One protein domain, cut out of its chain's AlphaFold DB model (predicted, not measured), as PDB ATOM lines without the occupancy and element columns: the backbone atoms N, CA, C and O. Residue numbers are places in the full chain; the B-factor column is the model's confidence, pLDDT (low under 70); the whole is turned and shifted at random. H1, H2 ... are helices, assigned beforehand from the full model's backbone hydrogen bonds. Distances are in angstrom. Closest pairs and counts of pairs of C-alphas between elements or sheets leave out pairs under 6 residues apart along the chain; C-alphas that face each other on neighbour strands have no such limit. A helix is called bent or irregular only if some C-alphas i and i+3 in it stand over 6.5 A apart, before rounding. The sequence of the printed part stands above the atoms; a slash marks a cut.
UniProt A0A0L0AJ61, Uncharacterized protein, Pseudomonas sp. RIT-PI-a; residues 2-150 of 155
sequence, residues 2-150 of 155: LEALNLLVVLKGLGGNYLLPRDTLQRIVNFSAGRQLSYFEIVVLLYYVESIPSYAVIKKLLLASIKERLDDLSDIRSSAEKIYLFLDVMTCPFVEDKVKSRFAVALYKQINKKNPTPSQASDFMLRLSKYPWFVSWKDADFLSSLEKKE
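This is residues 2 to 150 of the 155 residues of an uncharacterized protein of Pseudomonas sp. RIT-PI-a (UniProt A0A0L0AJ61). Three helices, H1, H3 and H5, lie side by side in a row and run the same way, with the long H4 folded back along H3. H6 and H7 cross beyond H5 at one end of the body, while H2 packs on the beginning of H4 near the other end and H8 lies loosely by H1. The printed part has 149 residues with eight named helices, H1 to H8 in order along the chain, and no named strand; its class is all helix. It is compact, with a radius of gyration of the C-alphas of 15.8 A, and spans 48 by 34 by 29 A.

Find C-alpha 2 at (150.951, 78.711, 156.828); from there H1 runs through residues 2 to 13, 17.0 A long. Next come H2, residues 22 to 29, 10.7 A, and H3, residues 39 to 49, 15.5 A. H4, residues 53 to 71, begins with C-alpha 53 at (128.280, 82.222, 167.107) and is 26.4 A long; it is irregular, with C-alphas 54 and 57 standing 7.9 A apart, and has a kink of 29 degrees near residue 60. H5 holds residues 80 to 91, 17.2 A; H6 residues 97 to 112, 21.8 A; H7 residues 118 to 129, 16.5 A. H8, residues 139 to 150, 17.6 A, ends at C-alpha 150, (155.476, 87.774, 153.564).

Start at H1, which touches H3 at a shallow tilt of 28 degrees; their closest C-alphas, of Lys 12 and Tyr 48, are 6.2 A apart. H3 and H4 form a helical hairpin, closest at Val 49 and Tyr 55, 5.9 A between C-alphas. Residues 54 to 58 of H4 alone touch H2, with C-alphas 22 and 55 closest at 6.1 A. H5 is the hub, touching H3, H4, H6 and H7. It touches H3 at a shallow tilt of 26 degrees, the same way, the C-alphas of Tyr 39 and Leu 85 being the closest at 5.5 A. H6 and H7 touch about perpendicular, at 78 degrees, with C-alphas 104 and 125 closest at 5.6 A. H8 is close to H1 but not clearly touching; their closest C-alphas, of Val 9 and Leu 143, are 7.4 A apart. In H1, H2, H3, H5, H6 and H7 every O i to N i+4 pair is within hydrogen-bond range; in H4 13 of 15 are, in H8 5 of 8.

Look for the two farthest C-alphas at Asn 17 and Lys 113, 49.3 A apart. The printed part has no cut, and no link is long. The mean pLDDT of the printed part is 88.5; residue 33 and residues 139 to 150 of this model are under 70.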
ATOM      1  N   LEU A   2     151.017  77.283 157.147       73.69
ATOM      2  CA  LEU A   2     150.951  78.711 156.828       73.69
ATOM      3  C   LEU A   2     149.989  79.012 155.661       73.69
ATOM      4  O   LEU A   2     149.173  79.919 155.750       73.69
ATOM      5  N   GLU A   3     150.016  78.185 154.621       78.56
ATOM      6  CA  GLU A   3     149.191  78.302 153.416       78.56
ATOM      7  C   GLU A   3     147.696  78.194 153.739       78.56
ATOM      8  O   GLU A   3     146.879  78.960 153.232       78.56
ATOM      9  N   ALA A   4     147.339  77.272 154.640       84.12
ATOM     10  CA  ALA A   4     145.962  77.104 155.088       84.12
ATOM     11  C   ALA A   4     145.476  78.327 155.880       84.12
ATOM     12  O   ALA A   4     144.336  78.744 155.713       84.12
ATOM     13  N   LEU A   5     146.336  78.929 156.706       84.75
ATOM     14  CA  LEU A   5     146.014  80.142 157.462       84.75
ATOM     15  C   LEU A   5     145.850  81.354 156.539       84.75
ATOM     16  O   LEU A   5     144.879  82.088 156.686       84.75
ATOM     17  N   ASN A   6     146.732  81.522 155.550       83.38
ATOM     18  CA  ASN A   6     146.591  82.572 154.539       83.38
ATOM     19  C   ASN A   6     145.268  82.415 153.768       83.38
ATOM     20  O   ASN A   6     144.558  83.397 153.555       83.38
ATOM     21  N   LEU A   7     144.872  81.179 153.439       87.00
ATOM     22  CA  LEU A   7     143.577  80.911 152.813       87.00
ATOM     23  C   LEU A   7     142.400  81.311 153.712       87.00
ATOM     24  O   LEU A   7     141.449  81.912 153.222       87.00
ATOM     25  N   LEU A   8     142.453  81.027 155.020       89.56
ATOM     26  CA  LEU A   8     141.415  81.473 155.957       89.56
ATOM     27  C   LEU A   8     141.254  82.994 155.920       89.56
ATOM     28  O   LEU A   8     140.138  83.501 155.857       89.56
ATOM     29  N   VAL A   9     142.358  83.728 155.906       86.88
ATOM     30  CA  VAL A   9     142.317  85.188 155.847       86.88
ATOM     31  C   VAL A   9     141.648  85.679 154.558       86.88
ATOM     32  O   VAL A   9     140.768  86.537 154.616       86.88
ATOM     33  N   VAL A  10     141.990  85.090 153.408       87.25
ATOM     34  CA  VAL A  10     141.347  85.416 152.125       87.25
ATOM     35  C   VAL A  10     139.849  85.103 152.166       87.25
ATOM     36  O   VAL A  10     139.035  85.955 151.821       87.25
ATOM     37  N   LEU A  11     139.464  83.914 152.643       90.44
ATOM     38  CA  LEU A  11     138.058  83.508 152.757       90.44
ATOM     39  C   LEU A  11     137.254  84.456 153.655       90.44
ATOM     40  O   LEU A  11     136.111  84.775 153.339       90.44
ATOM     41  N   LYS A  12     137.853  84.938 154.750       88.94
ATOM     42  CA  LYS A  12     137.243  85.948 155.624       88.94
ATOM     43  C   LYS A  12     137.016  87.266 154.878       88.94
ATOM     44  O   LYS A  12     135.927  87.826 154.982       88.94
ATOM     45  N   GLY A  13     137.993  87.712 154.084       84.75
ATOM     46  CA  GLY A  13     137.895  88.921 153.259       84.75
ATOM     47  C   GLY A  13     136.837  88.850 152.150       84.75
ATOM     48  O   GLY A  13     136.245  89.871 151.810       84.75
ATOM     49  N   LEU A  14     136.538  87.656 151.625       87.00
ATOM     50  CA  LEU A  14     135.462  87.446 150.640       87.00
ATOM     51  C   LEU A  14     134.048  87.542 151.250       87.00
ATOM     52  O   LEU A  14     133.061  87.645 150.517       87.00
ATOM     53  N   GLY A  15     133.938  87.527 152.580       85.81
ATOM     54  CA  GLY A  15     132.692  87.725 153.316       85.81
ATOM     55  C   GLY A  15     132.043  86.440 153.842       85.81
ATOM     56  O   GLY A  15     132.490  85.320 153.600       85.81
ATOM     57  N   GLY A  16     130.943  86.615 154.584       85.31
ATOM     58  CA  GLY A  16     130.314  85.566 155.401       85.31
ATOM     59  C   GLY A  16     129.923  84.279 154.661       85.31
ATOM     60  O   GLY A  16     129.964  83.206 155.254       85.31
ATOM     61  N   ASN A  17     129.601  84.365 153.367       89.44
ATOM     62  CA  ASN A  17     129.198  83.212 152.550       89.44
ATOM     63  C   ASN A  17     130.358  82.254 152.224       89.44
ATOM     64  O   ASN A  17     130.113  81.114 151.841       89.44
ATOM     65  N   TYR A  18     131.604  82.707 152.377       91.75
ATOM     66  CA  TYR A  18     132.816  81.926 152.107       91.75
ATOM     67  C   TYR A  18     133.453  81.367 153.383       91.75
ATOM     68  O   TYR A  18     134.503  80.723 153.340       91.75
ATOM     69  N   LEU A  19     132.821  81.607 154.535       93.44
ATOM     70  CA  LEU A  19     133.266  81.076 155.810       93.44
ATOM     71  C   LEU A  19     133.133  79.553 155.840       93.44
ATOM     72  O   LEU A  19     132.102  78.978 155.493       93.44
ATOM     73  N   LEU A  20     134.190  78.887 156.293       93.31
ATOM     74  CA  LEU A  20     134.230  77.437 156.354       93.31
ATOM     75  C   LEU A  20     133.278  76.919 157.436       93.31
ATOM     76  O   LEU A  20     133.240  77.471 158.539       93.31
ATOM     77  N   PRO A  21     132.579  75.800 157.204       93.50
ATOM     78  CA  PRO A  21     131.862  75.117 158.270       93.50
ATOM     79  C   PRO A  21     132.788  74.826 159.457       93.50
ATOM     80  O   PRO A  21     133.967  74.505 159.281       93.50
ATOM     81  N   ARG A  22     132.245  74.907 160.677       92.50
ATOM     82  CA  ARG A  22     132.997  74.699 161.928       92.50
ATOM     83  C   ARG A  22     133.833  73.419 161.895       92.50
ATOM     84  O   ARG A  22     135.006  73.456 162.256       92.50
ATOM     85  N   ASP A  23     133.248  72.310 161.449       90.56
ATOM     86  CA  ASP A  23     133.923  71.009 161.447       90.56
ATOM     87  C   ASP A  23     135.096  70.974 160.449       90.56
ATOM     88  O   ASP A  23     136.130  70.371 160.733       90.56
ATOM     89  N   THR A  24     134.992  71.687 159.321       91.25
ATOM     90  CA  THR A  24     136.100  71.871 158.371       91.25
ATOM     91  C   THR A  24     137.226  72.684 159.005       91.25
ATOM     92  O   THR A  24     138.384  72.271 158.955       91.25
ATOM     93  N   LEU A  25     136.897  73.801 159.663       91.19
ATOM     94  CA  LEU A  25     137.890  74.631 160.346       91.19
ATOM     95  C   LEU A  25     138.602  73.855 161.469       91.19
ATOM     96  O   LEU A  25     139.823  73.926 161.591       91.19
ATOM     97  N   GLN A  26     137.870  73.052 162.247       88.44
ATOM     98  CA  GLN A  26     138.457  72.202 163.290       88.44
ATOM     99  C   GLN A  26     139.438  71.168 162.726       88.44
ATOM    100  O   GLN A  26     140.478  70.930 163.343       88.44
ATOM    101  N   ARG A  27     139.142  70.584 161.558       86.62
ATOM    102  CA  ARG A  27     140.047  69.646 160.874       86.62
ATOM    103  C   ARG A  27     141.325  70.327 160.388       86.62
ATOM    104  O   ARG A  27     142.394  69.748 160.542       86.62
ATOM    105  N   ILE A  28     141.224  71.546 159.852       84.50
ATOM    106  CA  ILE A  28     142.383  72.318 159.367       84.50
ATOM    107  C   ILE A  28     143.323  72.690 160.519       84.50
ATOM    108  O   ILE A  28     144.536  72.540 160.402       84.50
ATOM    109  N   VAL A  29     142.770  73.172 161.635       80.81
ATOM    110  CA  VAL A  29     143.575  73.619 162.782       80.81
ATOM    111  C   VAL A  29     144.122  72.446 163.591       80.81
ATOM    112  O   VAL A  29     145.184  72.570 164.196       80.81
ATOM    113  N   ASN A  30     143.423  71.308 163.600       82.06
ATOM    114  CA  ASN A  30     143.779  70.120 164.373       82.06
ATOM    115  C   ASN A  30     144.069  70.445 165.854       82.06
ATOM    116  O   ASN A  30     145.216  70.469 166.291       82.06
ATOM    117  N   PHE A  31     143.021  70.660 166.653       75.06
ATOM    118  CA  PHE A  31     143.118  70.879 168.108       75.06
ATOM    119  C   PHE A  31     143.389  69.583 168.906       75.06
ATOM    120  O   PHE A  31     142.764  69.342 169.939       75.06
ATOM    121  N   SER A  32     144.264  68.705 168.411       76.50
ATOM    122  CA  SER A  32     144.620  67.457 169.097       76.50
ATOM    123  C   SER A  32     145.232  67.717 170.477       76.50
ATOM    124  O   SER A  32     145.896  68.729 170.712       76.50
ATOM    125  N   ALA A  33     144.992  66.791 171.409       67.25
ATOM    126  CA  ALA A  33     145.521  66.882 172.766       67.25
ATOM    127  C   ALA A  33     147.056  66.988 172.746       67.25
ATOM    128  O   ALA A  33     147.727  66.173 172.116       67.25
ATOM    129  N   GLY A  34     147.598  68.001 173.426       71.06
ATOM    130  CA  GLY A  34     149.041  68.255 173.511       71.06
ATOM    131  C   GLY A  34     149.624  69.114 172.384       71.06
ATOM    132  O   GLY A  34     150.798  69.472 172.450       71.06
ATOM    133  N   ARG A  35     148.836  69.494 171.368       83.81
ATOM    134  CA  ARG A  35     149.294  70.435 170.341       83.81
ATOM    135  C   ARG A  35     149.184  71.876 170.840       83.81
ATOM    136  O   ARG A  35     148.087  72.390 171.047       83.81
ATOM    137  N   GLN A  36     150.322  72.553 170.943       86.19
ATOM    138  CA  GLN A  36     150.370  73.983 171.232       86.19
ATOM    139  C   GLN A  36     150.268  74.798 169.935       86.19
ATOM    140  O   GLN A  36     151.014  74.564 168.985       86.19
ATOM    141  N   LEU A  37     149.347  75.764 169.896       90.06
ATOM    142  CA  LEU A  37     149.209  76.682 168.765       90.06
ATOM    143  C   LEU A  37     150.295  77.760 168.800       90.06
ATOM    144  O   LEU A  37     150.525  78.395 169.837       90.06
ATOM    145  N   SER A  38     150.903  78.023 167.645       89.62
ATOM    146  CA  SER A  38     151.814  79.156 167.471       89.62
ATOM    147  C   SER A  38     151.082  80.498 167.590       89.62
ATOM    148  O   SER A  38     149.859  80.593 167.474       89.62
ATOM    149  N   TYR A  39     151.830  81.576 167.828       90.44
ATOM    150  CA  TYR A  39     151.298  82.942 167.896       90.44
ATOM    151  C   TYR A  39     150.530  83.298 166.622       90.44
ATOM    152  O   TYR A  39     149.419  83.819 166.692       90.44
ATOM    153  N   PHE A  40     151.104  82.957 165.467       87.88
ATOM    154  CA  PHE A  40     150.511  83.260 164.173       87.88
ATOM    155  C   PHE A  40     149.178  82.532 163.969       87.88
ATOM    156  O   PHE A  40     148.196  83.150 163.563       87.88
ATOM    157  N   GLU A  41     149.111  81.245 164.324       91.44
ATOM    158  CA  GLU A  41     147.858  80.485 164.296       91.44
ATOM    159  C   GLU A  41     146.793  81.105 165.191       91.44
ATOM    160  O   GLU A  41     145.663  81.286 164.754       91.44
ATOM    161  N   ILE A  42     147.147  81.457 166.429       93.69
ATOM    162  CA  ILE A  42     146.197  82.055 167.368       93.69
ATOM    163  C   ILE A  42     145.644  83.367 166.810       93.69
ATOM    164  O   ILE A  42     144.432  83.561 166.814       93.69
ATOM    165  N   VAL A  43     146.510  84.251 166.315       92.12
ATOM    166  CA  VAL A  43     146.107  85.551 165.763       92.12
ATOM    167  C   VAL A  43     145.187  85.384 164.558       92.12
ATOM    168  O   VAL A  43     144.106  85.973 164.538       92.12
ATOM    169  N   VAL A  44     145.579  84.561 163.578       91.25
ATOM    170  CA  VAL A  44     144.768  84.324 162.375       91.25
ATOM    171  C   VAL A  44     143.428  83.702 162.740       91.25
ATOM    172  O   VAL A  44     142.398  84.108 162.212       91.25
ATOM    173  N   LEU A  45     143.409  82.749 163.670       93.38
ATOM    174  CA  LEU A  45     142.168  82.102 164.069       93.38
ATOM    175  C   LEU A  45     141.263  83.028 164.875       93.38
ATOM    176  O   LEU A  45     140.058  82.996 164.652       93.38
ATOM    177  N   LEU A  46     141.802  83.882 165.753       94.00
ATOM    178  CA  LEU A  46     141.022  84.923 166.432       94.00
ATOM    179  C   LEU A  46     140.393  85.893 165.427       94.00
ATOM    180  O   LEU A  46     139.216  86.216 165.568       94.00
ATOM    181  N   TYR A  47     141.158  86.313 164.416       92.25
ATOM    182  CA  TYR A  47     140.667  87.156 163.326       92.25
ATOM    183  C   TYR A  47     139.590  86.455 162.492       92.25
ATOM    184  O   TYR A  47     138.578  87.049 162.150       92.25
ATOM    185  N   TYR A  48     139.766  85.168 162.198       92.69
ATOM    186  CA  TYR A  48     138.811  84.420 161.388       92.69
ATOM    187  C   TYR A  48     137.474  84.194 162.111       92.69
ATOM    188  O   TYR A  48     136.407  84.359 161.516       92.69
ATOM    189  N   VAL A  49     137.519  83.807 163.395       93.12
ATOM    190  CA  VAL A  49     136.314  83.426 164.156       93.12
ATOM    191  C   VAL A  49     135.571  84.609 164.773       93.12
ATOM    192  O   VAL A  49     134.357  84.528 164.961       93.12
ATOM    193  N   GLU A  50     136.285  85.678 165.128       91.06
ATOM    194  CA  GLU A  50     135.759  86.892 165.758       91.06
ATOM    195  C   GLU A  50     134.768  86.618 166.911       91.06
ATOM    196  O   GLU A  50     135.093  85.978 167.918       91.06
ATOM    197  N   SER A  51     133.536  87.111 166.774       89.94
ATOM    198  CA  SER A  51     132.396  86.871 167.657       89.94
ATOM    199  C   SER A  51     131.276  86.106 166.940       89.94
ATOM    200  O   SER A  51     130.116  86.203 167.332       89.94
ATOM    201  N   ILE A  52     131.609  85.336 165.897       92.56
ATOM    202  CA  ILE A  52     130.639  84.566 165.114       92.56
ATOM    203  C   ILE A  52     130.137  83.372 165.953       92.56
ATOM    204  O   ILE A  52     130.941  82.517 166.345       92.56
ATOM    205  N   PRO A  53     128.817  83.249 166.210       93.44
ATOM    206  CA  PRO A  53     128.280  82.222 167.107       93.44
ATOM    207  C   PRO A  53     128.593  80.777 166.692       93.44
ATOM    208  O   PRO A  53     128.844  79.930 167.550       93.44
ATOM    209  N   SER A  54     128.645  80.486 165.387       93.75
ATOM    210  CA  SER A  54     128.942  79.141 164.864       93.75
ATOM    211  C   SER A  54     130.342  78.633 165.241       93.75
ATOM    212  O   SER A  54     130.571  77.421 165.282       93.75
ATOM    213  N   TYR A  55     131.266  79.536 165.588       95.06
ATOM    214  CA  TYR A  55     132.632  79.212 165.997       95.06
ATOM    215  C   TYR A  55     132.870  79.294 167.509       95.06
ATOM    216  O   TYR A  55     134.016  79.183 167.946       95.06
ATOM    217  N   ALA A  56     131.827  79.424 168.336       93.38
ATOM    218  CA  ALA A  56     131.970  79.574 169.790       93.38
ATOM    219  C   ALA A  56     132.836  78.474 170.444       93.38
ATOM    220  O   ALA A  56     133.655  78.758 171.321       93.38
ATOM    221  N   VAL A  57     132.716  77.223 169.981       92.25
ATOM    222  CA  VAL A  57     133.535  76.095 170.465       92.25
ATOM    223  C   VAL A  57     135.016  76.298 170.139       92.25
ATOM    224  O   VAL A  57     135.870  76.117 171.002       92.25
ATOM    225  N   ILE A  58     135.326  76.723 168.912       93.19
ATOM    226  CA  ILE A  58     136.699  76.979 168.460       93.19
ATOM    227  C   ILE A  58     137.290  78.151 169.241       93.19
ATOM    228  O   ILE A  58     138.398  78.049 169.759       93.19
ATOM    229  N   LYS A  59     136.521  79.228 169.425       93.81
ATOM    230  CA  LYS A  59     136.925  80.378 170.238       93.81
ATOM    231  C   LYS A  59     137.259  79.974 171.675       93.81
ATOM    232  O   LYS A  59     138.266  80.420 172.219       93.81
ATOM    233  N   LYS A  60     136.473  79.078 172.279       92.94
ATOM    234  CA  LYS A  60     136.763  78.535 173.616       92.94
ATOM    235  C   LYS A  60     138.102  77.787 173.657       92.94
ATOM    236  O   LYS A  60     138.857  77.975 174.609       92.94
ATOM    237  N   LEU A  61     138.409  76.983 172.635       92.69
ATOM    238  CA  LEU A  61     139.691  76.273 172.519       92.69
ATOM    239  C   LEU A  61     140.867  77.243 172.333       92.69
ATOM    240  O   LEU A  61     141.889  77.095 172.998       92.69
ATOM    241  N   LEU A  62     140.703  78.285 171.512       94.06
ATOM    242  CA  LEU A  62     141.707  79.342 171.347       94.06
ATOM    243  C   LEU A  62     141.989  80.061 172.667       94.06
ATOM    244  O   LEU A  62     143.145  80.215 173.050       94.06
ATOM    245  N   LEU A  63     140.945  80.447 173.407       94.38
ATOM    246  CA  LEU A  63     141.101  81.086 174.714       94.38
ATOM    247  C   LEU A  63     141.777  80.167 175.737       94.38
ATOM    248  O   LEU A  63     142.500  80.661 176.600       94.38
ATOM    249  N   ALA A  64     141.557  78.851 175.663       93.12
ATOM    250  CA  ALA A  64     142.272  77.886 176.494       93.12
ATOM    251  C   ALA A  64     143.765  77.832 176.130       93.12
ATOM    252  O   ALA A  64     144.597  77.949 177.026       93.12
ATOM    253  N   SER A  65     144.098  77.771 174.838       93.25
ATOM    254  CA  SER A  65     145.490  77.775 174.366       93.25
ATOM    255  C   SER A  65     146.223  79.079 174.715       93.25
ATOM    256  O   SER A  65     147.354  79.050 175.192       93.25
ATOM    257  N   ILE A  66     145.566  80.235 174.573       95.38
ATOM    258  CA  ILE A  66     146.118  81.533 174.994       95.38
ATOM    259  C   ILE A  66     146.408  81.532 176.494       95.38
ATOM    260  O   ILE A  66     147.476  81.968 176.911       95.38
ATOM    261  N   LYS A  67     145.467  81.037 177.308       94.25
ATOM    262  CA  LYS A  67     145.657  80.944 178.759       94.25
ATOM    263  C   LYS A  67     146.830  80.045 179.100       94.25
ATOM    264  O   LYS A  67     147.655  80.479 179.877       94.25
ATOM    265  N   GLU A  68     146.933  78.864 178.504       92.56
ATOM    266  CA  GLU A  68     148.060  77.949 178.719       92.56
ATOM    267  C   GLU A  68     149.407  78.616 178.404       92.56
ATOM    268  O   GLU A  68     150.347  78.533 179.188       92.56
ATOM    269  N   ARG A  69     149.490  79.355 177.290       92.75
ATOM    270  CA  ARG A  69     150.724  80.036 176.872       92.75
ATOM    271  C   ARG A  69     151.082  81.263 177.706       92.75
ATOM    272  O   ARG A  69     152.258  81.618 177.771       92.75
ATOM    273  N   LEU A  70     150.088  81.930 178.289       94.88
ATOM    274  CA  LEU A  70     150.248  83.182 179.033       94.88
ATOM    275  C   LEU A  70     150.020  83.028 180.547       94.88
ATOM    276  O   LEU A  70     149.996  84.038 181.252       94.88
ATOM    277  N   ASP A  71     149.836  81.804 181.055       90.88
ATOM    278  CA  ASP A  71     149.662  81.570 182.495       90.88
ATOM    279  C   ASP A  71     150.975  81.775 183.249       90.88
ATOM    280  O   ASP A  71     150.995  82.404 184.307       90.88
ATOM    281  N   ASP A  72     152.076  81.304 182.657       91.75
ATOM    282  CA  ASP A  72     153.426  81.589 183.122       91.75
ATOM    283  C   ASP A  72     154.116  82.621 182.222       91.75
ATOM    284  O   ASP A  72     154.395  82.384 181.040       91.75
ATOM    285  N   LEU A  73     154.415  83.776 182.817       94.56
ATOM    286  CA  LEU A  73     155.125  84.890 182.191       94.56
ATOM    287  C   LEU A  73     156.577  85.009 182.693       94.56
ATOM    288  O   LEU A  73     157.209  86.049 182.501       94.56
ATOM    289  N   SER A  74     157.113  83.981 183.357       92.75
ATOM    290  CA  SER A  74     158.471  83.963 183.915       92.75
ATOM    291  C   SER A  74     159.552  84.314 182.879       92.75
ATOM    292  O   SER A  74     160.420  85.151 183.143       92.75
ATOM    293  N   ASP A  75     159.424  83.766 181.673       94.12
ATOM    294  CA  ASP A  75     160.313  83.878 180.512       94.12
ATOM    295  C   ASP A  75     159.884  84.958 179.497       94.12
ATOM    296  O   ASP A  75     160.468  85.055 178.416       94.12
ATOM    297  N   ILE A  76     158.882  85.797 179.801       94.56
ATOM    298  CA  ILE A  76     158.323  86.756 178.825       94.56
ATOM    299  C   ILE A  76     159.367  87.747 178.277       94.56
ATOM    300  O   ILE A  76     159.204  88.294 177.191       94.56
ATOM    301  N   ARG A  77     160.461  87.972 179.016       91.19
ATOM    302  CA  ARG A  77     161.581  88.832 178.595       91.19
ATOM    303  C   ARG A  77     162.498  88.174 177.560       91.19
ATOM    304  O   ARG A  77     163.179  88.888 176.837       91.19
ATOM    305  N   SER A  78     162.536  86.844 177.516       93.00
ATOM    306  CA  SER A  78     163.382  86.049 176.618       93.00
ATOM    307  C   SER A  78     162.594  85.357 175.503       93.00
ATOM    308  O   SER A  78     163.195  84.872 174.551       93.00
ATOM    309  N   SER A  79     161.261  85.321 175.590       94.38
ATOM    310  CA  SER A  79     160.389  84.707 174.587       94.38
ATOM    311  C   SER A  79     159.694  85.764 173.723       94.38
ATOM    312  O   SER A  79     158.656  86.313 174.101       94.38
ATOM    313  N   ALA A  80     160.255  86.027 172.535       91.62
ATOM    314  CA  ALA A  80     159.690  86.961 171.555       91.62
ATOM    315  C   ALA A  80     158.248  86.584 171.175       91.62
ATOM    316  O   ALA A  80     157.347  87.418 171.165       91.62
ATOM    317  N   GLU A  81     158.003  85.297 170.940       90.75
ATOM    318  CA  GLU A  81     156.682  84.813 170.559       90.75
ATOM    319  C   GLU A  81     155.637  85.028 171.670       90.75
ATOM    320  O   GLU A  81     154.495  85.402 171.391       90.75
ATOM    321  N   LYS A  82     156.028  84.846 172.939       94.69
ATOM    322  CA  LYS A  82     155.140  85.046 174.091       94.69
ATOM    323  C   LYS A  82     154.793  86.520 174.286       94.69
ATOM    324  O   LYS A  82     153.627  86.827 174.530       94.69
ATOM    325  N   ILE A  83     155.761  87.431 174.144       94.69
ATOM    326  CA  ILE A  83     155.477  88.870 174.249       94.69
ATOM    327  C   ILE A  83     154.622  89.363 173.074       94.69
ATOM    328  O   ILE A  83     153.698  90.139 173.301       94.69
ATOM    329  N   TYR A  84     154.835  88.868 171.849       93.81
ATOM    330  CA  TYR A  84     153.975  89.198 170.703       93.81
ATOM    331  C   TYR A  84     152.537  88.733 170.923       93.81
ATOM    332  O   TYR A  84     151.605  89.524 170.771       93.81
ATOM    333  N   LEU A  85     152.358  87.485 171.371       95.44
ATOM    334  CA  LEU A  85     151.039  86.962 171.707       95.44
ATOM    335  C   LEU A  85     150.368  87.787 172.802       95.44
ATOM    336  O   LEU A  85     149.211  88.166 172.649       95.44
ATOM    337  N   PHE A  86     151.083  88.065 173.892       96.44
ATOM    338  CA  PHE A  86     150.561  88.871 174.989       96.44
ATOM    339  C   PHE A  86     150.047  90.219 174.476       96.44
ATOM    340  O   PHE A  86     148.897  90.573 174.721       96.44
ATOM    341  N   LEU A  87     150.882  90.949 173.737       95.12
ATOM    342  CA  LEU A  87     150.586  92.310 173.306       95.12
ATOM    343  C   LEU A  87     149.386  92.373 172.352       95.12
ATOM    344  O   LEU A  87     148.480  93.177 172.568       95.12
ATOM    345  N   ASP A  88     149.312  91.484 171.360       94.81
ATOM    346  CA  ASP A  88     148.168  91.464 170.442       94.81
ATOM    347  C   ASP A  88     146.881  90.942 171.104       94.81
ATOM    348  O   ASP A  88     145.788  91.403 170.779       94.81
ATOM    349  N   VAL A  89     146.971  90.036 172.087       95.44
ATOM    350  CA  VAL A  89     145.808  89.619 172.895       95.44
ATOM    351  C   VAL A  89     145.255  90.788 173.714       95.44
ATOM    352  O   VAL A  89     144.034  90.913 173.846       95.44
ATOM    353  N   MET A  90     146.115  91.674 174.227       95.69
ATOM    354  CA  MET A  90     145.678  92.860 174.973       95.69
ATOM    355  C   MET A  90     144.882  93.847 174.109       95.69
ATOM    356  O   MET A  90     144.016  94.548 174.636       95.69
ATOM    357  N   THR A  91     145.122  93.891 172.798       94.44
ATOM    358  CA  THR A  91     144.407  94.775 171.860       94.44
ATOM    359  C   THR A  91     143.269  94.077 171.120       94.44
ATOM    360  O   THR A  91     142.448  94.745 170.494       94.44
ATOM    361  N   CYS A  92     143.174  92.747 171.208       93.62
ATOM    362  CA  CYS A  92     142.183  91.966 170.479       93.62
ATOM    363  C   CYS A  92     140.747  92.259 170.953       93.62
ATOM    364  O   CYS A  92     140.428  92.012 172.122       93.62
ATOM    365  N   PRO A  93     139.831  92.706 170.073       92.56
ATOM    366  CA  PRO A  93     138.435  92.960 170.439       92.56
ATOM    367  C   PRO A  93     137.657  91.668 170.729       92.56
ATOM    368  O   PRO A  93     136.612  91.695 171.372       92.56
ATOM    369  N   PHE A  94     138.171  90.520 170.284       92.38
ATOM    370  CA  PHE A  94     137.505  89.226 170.422       92.38
ATOM    371  C   PHE A  94     137.856  88.498 171.725       92.38
ATOM    372  O   PHE A  94     137.271  87.450 172.003       92.38
ATOM    373  N   VAL A  95     138.777  89.040 172.526       93.81
ATOM    374  CA  VAL A  95     139.144  88.521 173.849       93.81
ATOM    375  C   VAL A  95     138.468  89.362 174.928       93.81
ATOM    376  O   VAL A  95     138.563  90.587 174.923       93.81
ATOM    377  N   GLU A  96     137.806  88.698 175.873       93.31
ATOM    378  CA  GLU A  96     137.093  89.357 176.970       93.31
ATOM    379  C   GLU A  96     138.039  90.146 177.887       93.31
ATOM    380  O   GLU A  96     139.107  89.665 178.279       93.31
ATOM    381  N   ASP A  97     137.595  91.318 178.336       93.69
ATOM    382  CA  ASP A  97     138.387  92.194 179.204       93.69
ATOM    383  C   ASP A  97     138.741  91.550 180.548       93.69
ATOM    384  O   ASP A  97     139.820  91.790 181.086       93.69
ATOM    385  N   LYS A  98     137.901  90.641 181.058       93.25
ATOM    386  CA  LYS A  98     138.217  89.840 182.252       93.25
ATOM    387  C   LYS A  98     139.472  88.983 182.056       93.25
ATOM    388  O   LYS A  98     140.261  88.817 182.987       93.25
ATOM    389  N   VAL A  99     139.669  88.435 180.854       93.56
ATOM    390  CA  VAL A  99     140.857  87.640 180.510       93.56
ATOM    391  C   VAL A  99     142.077  88.553 180.387       93.56
ATOM    392  O   VAL A  99     143.105  88.275 181.001       93.56
ATOM    393  N   LYS A 100     141.942  89.681 179.681       95.00
ATOM    394  CA  LYS A 100     143.011  90.685 179.535       95.00
ATOM    395  C   LYS A 100     143.465  91.256 180.879       95.00
ATOM    396  O   LYS A 100     144.660  91.365 181.127       95.00
ATOM    397  N   SER A 101     142.526  91.549 181.777       94.81
ATOM    398  CA  SER A 101     142.811  92.052 183.123       94.81
ATOM    399  C   SER A 101     143.679  91.072 183.919       94.81
ATOM    400  O   SER A 101     144.667  91.479 184.531       94.81
ATOM    401  N   ARG A 102     143.391  89.762 183.834       94.62
ATOM    402  CA  ARG A 102     144.223  88.723 184.465       94.62
ATOM    403  C   ARG A 102     145.661  88.759 183.944       94.62
ATOM    404  O   ARG A 102     146.596  88.723 184.742       94.62
ATOM    405  N   PHE A 103     145.842  88.856 182.628       95.50
ATOM    406  CA  PHE A 103     147.169  88.919 182.013       95.50
ATOM    407  C   PHE A 103     147.910  90.217 182.358       95.50
ATOM    408  O   PHE A 103     149.093  90.170 182.692       95.50
ATOM    409  N   ALA A 104     147.219  91.358 182.373       95.44
ATOM    410  CA  ALA A 104     147.794  92.636 182.783       95.44
ATOM    411  C   ALA A 104     148.324  92.587 184.225       95.44
ATOM    412  O   ALA A 104     149.449  93.016 184.481       95.44
ATOM    413  N   VAL A 105     147.558  92.008 185.157       95.56
ATOM    414  CA  VAL A 105     147.992  91.810 186.550       95.56
ATOM    415  C   VAL A 105     149.209  90.885 186.627       95.56
ATOM    416  O   VAL A 105     150.174  91.209 187.322       95.56
ATOM    417  N   ALA A 106     149.190  89.764 185.898       94.62
ATOM    418  CA  ALA A 106     150.300  88.814 185.871       94.62
ATOM    419  C   ALA A 106     151.596  89.463 185.356       94.62
ATOM    420  O   ALA A 106     152.640  89.362 186.006       94.62
ATOM    421  N   LEU A 107     151.526  90.207 184.247       95.38
ATOM    422  CA  LEU A 107     152.687  90.906 183.696       95.38
ATOM    423  C   LEU A 107     153.167  92.027 184.624       95.38
ATOM    424  O   LEU A 107     154.370  92.162 184.854       95.38
ATOM    425  N   TYR A 108     152.247  92.803 185.205       95.50
ATOM    426  CA  TYR A 108     152.602  93.853 186.159       95.50
ATOM    427  C   TYR A 108     153.394  93.274 187.333       95.50
ATOM    428  O   TYR A 108     154.448  93.808 187.689       95.50
ATOM    429  N   LYS A 109     152.920  92.156 187.899       94.31
ATOM    430  CA  LYS A 109     153.609  91.438 188.975       94.31
ATOM    431  C   LYS A 109     154.984  90.951 188.531       94.31
ATOM    432  O   LYS A 109     155.950  91.102 189.276       94.31
ATOM    433  N   GLN A 110     155.094  90.419 187.318       93.25
ATOM    434  CA  GLN A 110     156.356  89.904 186.800       93.25
ATOM    435  C   GLN A 110     157.418  90.998 186.601       93.25
ATOM    436  O   GLN A 110     158.600  90.756 186.869       93.25
ATOM    437  N   ILE A 111     157.008  92.196 186.171       92.25
ATOM    438  CA  ILE A 111     157.896  93.346 185.943       92.25
ATOM    439  C   ILE A 111     158.263  94.040 187.257       92.25
ATOM    440  O   ILE A 111     159.438  94.301 187.493       92.25
ATOM    441  N   ASN A 112     157.274  94.325 188.108       93.19
ATOM    442  CA  ASN A 112     157.449  95.157 189.303       93.19
ATOM    443  C   ASN A 112     157.747  94.353 190.575       93.19
ATOM    444  O   ASN A 112     157.959  94.945 191.629       93.19
ATOM    445  N   LYS A 113     157.692  93.015 190.500       92.94
ATOM    446  CA  LYS A 113     157.844  92.087 191.635       92.94
ATOM    447  C   LYS A 113     156.883  92.367 192.803       92.94
ATOM    448  O   LYS A 113     157.144  91.978 193.935       92.94
ATOM    449  N   LYS A 114     155.738  93.001 192.518       94.00
ATOM    450  CA  LYS A 114     154.670  93.332 193.476       94.00
ATOM    451  C   LYS A 114     153.295  93.248 192.817       94.00
ATOM    452  O   LYS A 114     153.175  93.462 191.612       94.00
ATOM    453  N   ASN A 115     152.258  92.980 193.605       94.50
ATOM    454  CA  ASN A 115     150.885  93.016 193.101       94.50
ATOM    455  C   ASN A 115     150.446  94.474 192.848       94.50
ATOM    456  O   ASN A 115     150.740  95.336 193.680       94.50
ATOM    457  N   PRO A 116     149.758  94.767 191.729       96.25
ATOM    458  CA  PRO A 116     149.175  96.086 191.493       96.25
ATOM    459  C   PRO A 116     147.950  96.325 192.386       96.25
ATOM    460  O   PRO A 116     147.229  95.390 192.736       96.25
ATOM    461  N   THR A 117     147.659  97.591 192.687       96.12
ATOM    462  CA  THR A 117     146.322  97.992 193.154       96.12
ATOM    463  C   THR A 117     145.302  97.897 192.007       96.12
ATOM    464  O   THR A 117     145.699  97.906 190.837       96.12
ATOM    465  N   PRO A 118     143.983  97.863 192.282       93.25
ATOM    466  CA  PRO A 118     142.966  97.831 191.225       93.25
ATOM    467  C   PRO A 118     143.093  98.980 190.211       93.25
ATOM    468  O   PRO A 118     142.982  98.758 189.007       93.25
ATOM    469  N   SER A 119     143.403 100.193 190.684       94.56
ATOM    470  CA  SER A 119     143.628 101.360 189.820       94.56
ATOM    471  C   SER A 119     144.868 101.183 188.935       94.56
ATOM    472  O   SER A 119     144.794 101.387 187.726       94.56
ATOM    473  N   GLN A 120     145.980 100.696 189.498       96.19
ATOM    474  CA  GLN A 120     147.204 100.419 188.735       96.19
ATOM    475  C   GLN A 120     146.999  99.334 187.676       96.19
ATOM    476  O   GLN A 120     147.515  99.460 186.569       96.19
ATOM    477  N   ALA A 121     146.259  98.272 188.003       94.00
ATOM    478  CA  ALA A 121     145.953  97.203 187.060       94.00
ATOM    479  C   ALA A 121     145.101  97.717 185.891       94.00
ATOM    480  O   ALA A 121     145.407  97.418 184.736       94.00
ATOM    481  N   SER A 122     144.078  98.521 186.193       93.88
ATOM    482  CA  SER A 122     143.200  99.135 185.193       93.88
ATOM    483  C   SER A 122     143.964 100.087 184.267       93.88
ATOM    484  O   SER A 122     143.928  99.935 183.050       93.88
ATOM    485  N   ASP A 123     144.744 101.008 184.835       96.19
ATOM    486  CA  ASP A 123     145.572 101.958 184.085       96.19
ATOM    487  C   ASP A 123     146.645 101.252 183.232       96.19
ATOM    488  O   ASP A 123     146.879 101.607 182.074       96.19
ATOM    489  N   PHE A 124     147.264 100.189 183.754       95.44
ATOM    490  CA  PHE A 124     148.216  99.385 182.990       95.44
ATOM    491  C   PHE A 124     147.558  98.664 181.809       95.44
ATOM    492  O   PHE A 124     148.084  98.721 180.698       95.44
ATOM    493  N   MET A 125     146.396  98.043 182.024       95.25
ATOM    494  CA  MET A 125     145.615  97.423 180.954       95.25
ATOM    495  C   MET A 125     145.205  98.453 179.894       95.25
ATOM    496  O   MET A 125     145.420  98.213 178.710       95.25
ATOM    497  N   LEU A 126     144.699  99.621 180.306       94.06
ATOM    498  CA  LEU A 126     144.304 100.697 179.396       94.06
ATOM    499  C   LEU A 126     145.471 101.132 178.500       94.06
ATOM    500  O   LEU A 126     145.307 101.269 177.288       94.06
ATOM    501  N   ARG A 127     146.667 101.311 179.076       93.56
ATOM    502  CA  ARG A 127     147.871 101.651 178.304       93.56
ATOM    503  C   ARG A 127     148.256 100.566 177.305       93.56
ATOM    504  O   ARG A 127     148.602 100.901 176.177       93.56
ATOM    505  N   LEU A 128     148.194  99.293 177.701       92.62
ATOM    506  CA  LEU A 128     148.524  98.162 176.828       92.62
ATOM    507  C   LEU A 128     147.545  98.012 175.660       92.62
ATOM    508  O   LEU A 128     147.949  97.575 174.585       92.62
ATOM    509  N   SER A 129     146.281  98.374 175.865       89.75
ATOM    510  CA  SER A 129     145.210  98.236 174.876       89.75
ATOM    511  C   SER A 129     145.004  99.485 174.006       89.75
ATOM    512  O   SER A 129     144.153  99.468 173.120       89.75
ATOM    513  N   LYS A 130     145.753 100.574 174.244       88.81
ATOM    514  CA  LYS A 130     145.525 101.883 173.607       88.81
ATOM    515  C   LYS A 130     145.792 101.898 172.099       88.81
ATOM    516  O   LYS A 130     145.077 102.573 171.361       88.81
ATOM    517  N   TYR A 131     146.836 101.205 171.653       85.44
ATOM    518  CA  TYR A 131     147.276 101.190 170.259       85.44
ATOM    519  C   TYR A 131     147.509  99.751 169.796       85.44
ATOM    520  O   TYR A 131     147.883  98.920 170.625       85.44
ATOM    521  N   PRO A 132     147.302  99.443 168.501       87.56
ATOM    522  CA  PRO A 132     147.683  98.147 167.955       87.56
ATOM    523  C   PRO A 132     149.190  97.926 168.123       87.56
ATOM    524  O   PRO A 132     149.974  98.871 168.025       87.56
ATOM    525  N   TRP A 133     149.578  96.675 168.370       89.50
ATOM    526  CA  TRP A 133     150.980  96.284 168.495       89.50
ATOM    527  C   TRP A 133     151.504  95.760 167.160       89.50
ATOM    528  O   TRP A 133     152.043  96.533 166.374       89.50
ATOM    529  N   PHE A 134     151.314  94.471 166.873       86.69
ATOM    530  CA  PHE A 134     151.774  93.848 165.625       86.69
ATOM    531  C   PHE A 134     150.624  93.471 164.697       86.69
ATOM    532  O   PHE A 134     150.854  93.171 163.524       86.69
ATOM    533  N   VAL A 135     149.404  93.454 165.232       84.81
ATOM    534  CA  VAL A 135     148.176  93.140 164.512       84.81
ATOM    535  C   VAL A 135     147.220  94.318 164.628       84.81
ATOM    536  O   VAL A 135     146.872  94.752 165.730       84.81
ATOM    537  N   SER A 136     146.757  94.811 163.480       85.31
ATOM    538  CA  SER A 136     145.561  95.644 163.439       85.31
ATOM    539  C   SER A 136     144.346  94.740 163.288       85.31
ATOM    540  O   SER A 136     144.211  94.030 162.298       85.31
ATOM    541  N   TRP A 137     143.456  94.760 164.275       85.62
ATOM    542  CA  TRP A 137     142.228  93.957 164.277       85.62
ATOM    543  C   TRP A 137     141.110  94.547 163.401       85.62
ATOM    544  O   TRP A 137     139.981  94.068 163.448       85.62
ATOM    545  N   LYS A 138     141.403  95.600 162.628       74.88
ATOM    546  CA  LYS A 138     140.514  96.146 161.595       74.88
ATOM    547  C   LYS A 138     140.756  95.395 160.284       74.88
ATOM    548  O   LYS A 138     141.906  95.264 159.879       74.88
ATOM    549  N   ASP A 139     139.694  94.969 159.601       66.00
ATOM    550  CA  ASP A 139     139.765  94.090 158.420       66.00
ATOM    551  C   ASP A 139     140.750  94.543 157.333       66.00
ATOM    552  O   ASP A 139     141.603  93.767 156.904       66.00
ATOM    553  N   ALA A 140     140.683  95.814 156.923       57.03
ATOM    554  CA  ALA A 140     141.555  96.354 155.875       57.03
ATOM    555  C   ALA A 140     143.047  96.365 156.272       57.03
ATOM    556  O   ALA A 140     143.930  96.225 155.426       57.03
ATOM    557  N   ASP A 141     143.337  96.490 157.567       62.28
ATOM    558  CA  ASP A 141     144.700  96.595 158.086       62.28
ATOM    559  C   ASP A 141     145.276  95.238 158.525       62.28
ATOM    560  O   ASP A 141     146.495  95.082 158.635       62.28
ATOM    561  N   PHE A 142     144.422  94.242 158.780       68.38
ATOM    562  CA  PHE A 142     144.850  92.886 159.122       68.38
ATOM    563  C   PHE A 142     145.564  92.230 157.935       68.38
ATOM    564  O   PHE A 142     146.675  91.714 158.078       68.38
ATOM    565  N   LEU A 143     144.964  92.336 156.744       60.78
ATOM    566  CA  LEU A 143     145.527  91.859 155.478       60.78
ATOM    567  C   LEU A 143     146.867  92.534 155.156       60.78
ATOM    568  O   LEU A 143     147.863  91.851 154.915       60.78
ATOM    569  N   SER A 144     146.936  93.865 155.256       58.56
ATOM    570  CA  SER A 144     148.172  94.608 154.971       58.56
ATOM    571  C   SER A 144     149.301  94.307 155.970       58.56
ATOM    572  O   SER A 144     150.485  94.386 155.632       58.56
ATOM    573  N   SER A 145     148.959  93.907 157.200       61.50
ATOM    574  CA  SER A 145     149.924  93.447 158.209       61.50
ATOM    575  C   SER A 145     150.509  92.066 157.888       61.50
ATOM    576  O   SER A 145     151.622  91.759 158.321       61.50
ATOM    577  N   LEU A 146     149.785  91.234 157.134       62.16
ATOM    578  CA  LEU A 146     150.249  89.924 156.675       62.16
ATOM    579  C   LEU A 146     151.121  90.037 155.426       62.16
ATOM    580  O   LEU A 146     152.205  89.460 155.400       62.16
ATOM    581  N   GLU A 147     150.708  90.843 154.448       58.44
ATOM    582  CA  GLU A 147     151.471  91.086 153.213       58.44
ATOM    583  C   GLU A 147     152.882  91.612 153.512       58.44
ATOM    584  O   GLU A 147     153.872  91.102 152.988       58.44
ATOM    585  N   LYS A 148     153.009  92.564 154.446       60.47
ATOM    586  CA  LYS A 148     154.317  93.075 154.894       60.47
ATOM    587  C   LYS A 148     155.213  91.991 155.504       60.47
ATOM    588  O   LYS A 148     156.431  92.071 155.377       60.47
ATOM    589  N   LYS A 149     154.632  90.987 156.174       61.97
ATOM    590  CA  LYS A 149     155.378  89.879 156.795       61.97
ATOM    591  C   LYS A 149     155.800  88.813 155.780       61.97
ATOM    592  O   LYS A 149     156.826  88.174 155.998       61.97
ATOM    593  N   GLU A 150     155.060  88.634 154.684       56.72
ATOM    594  CA  GLU A 150     155.476  87.774 153.564       56.72
ATOM    595  C   GLU A 150     156.628  88.403 152.768       56.72
ATOM    596  O   GLU A 150     157.608  87.723 152.477       56.72
TER     597      GLU A 150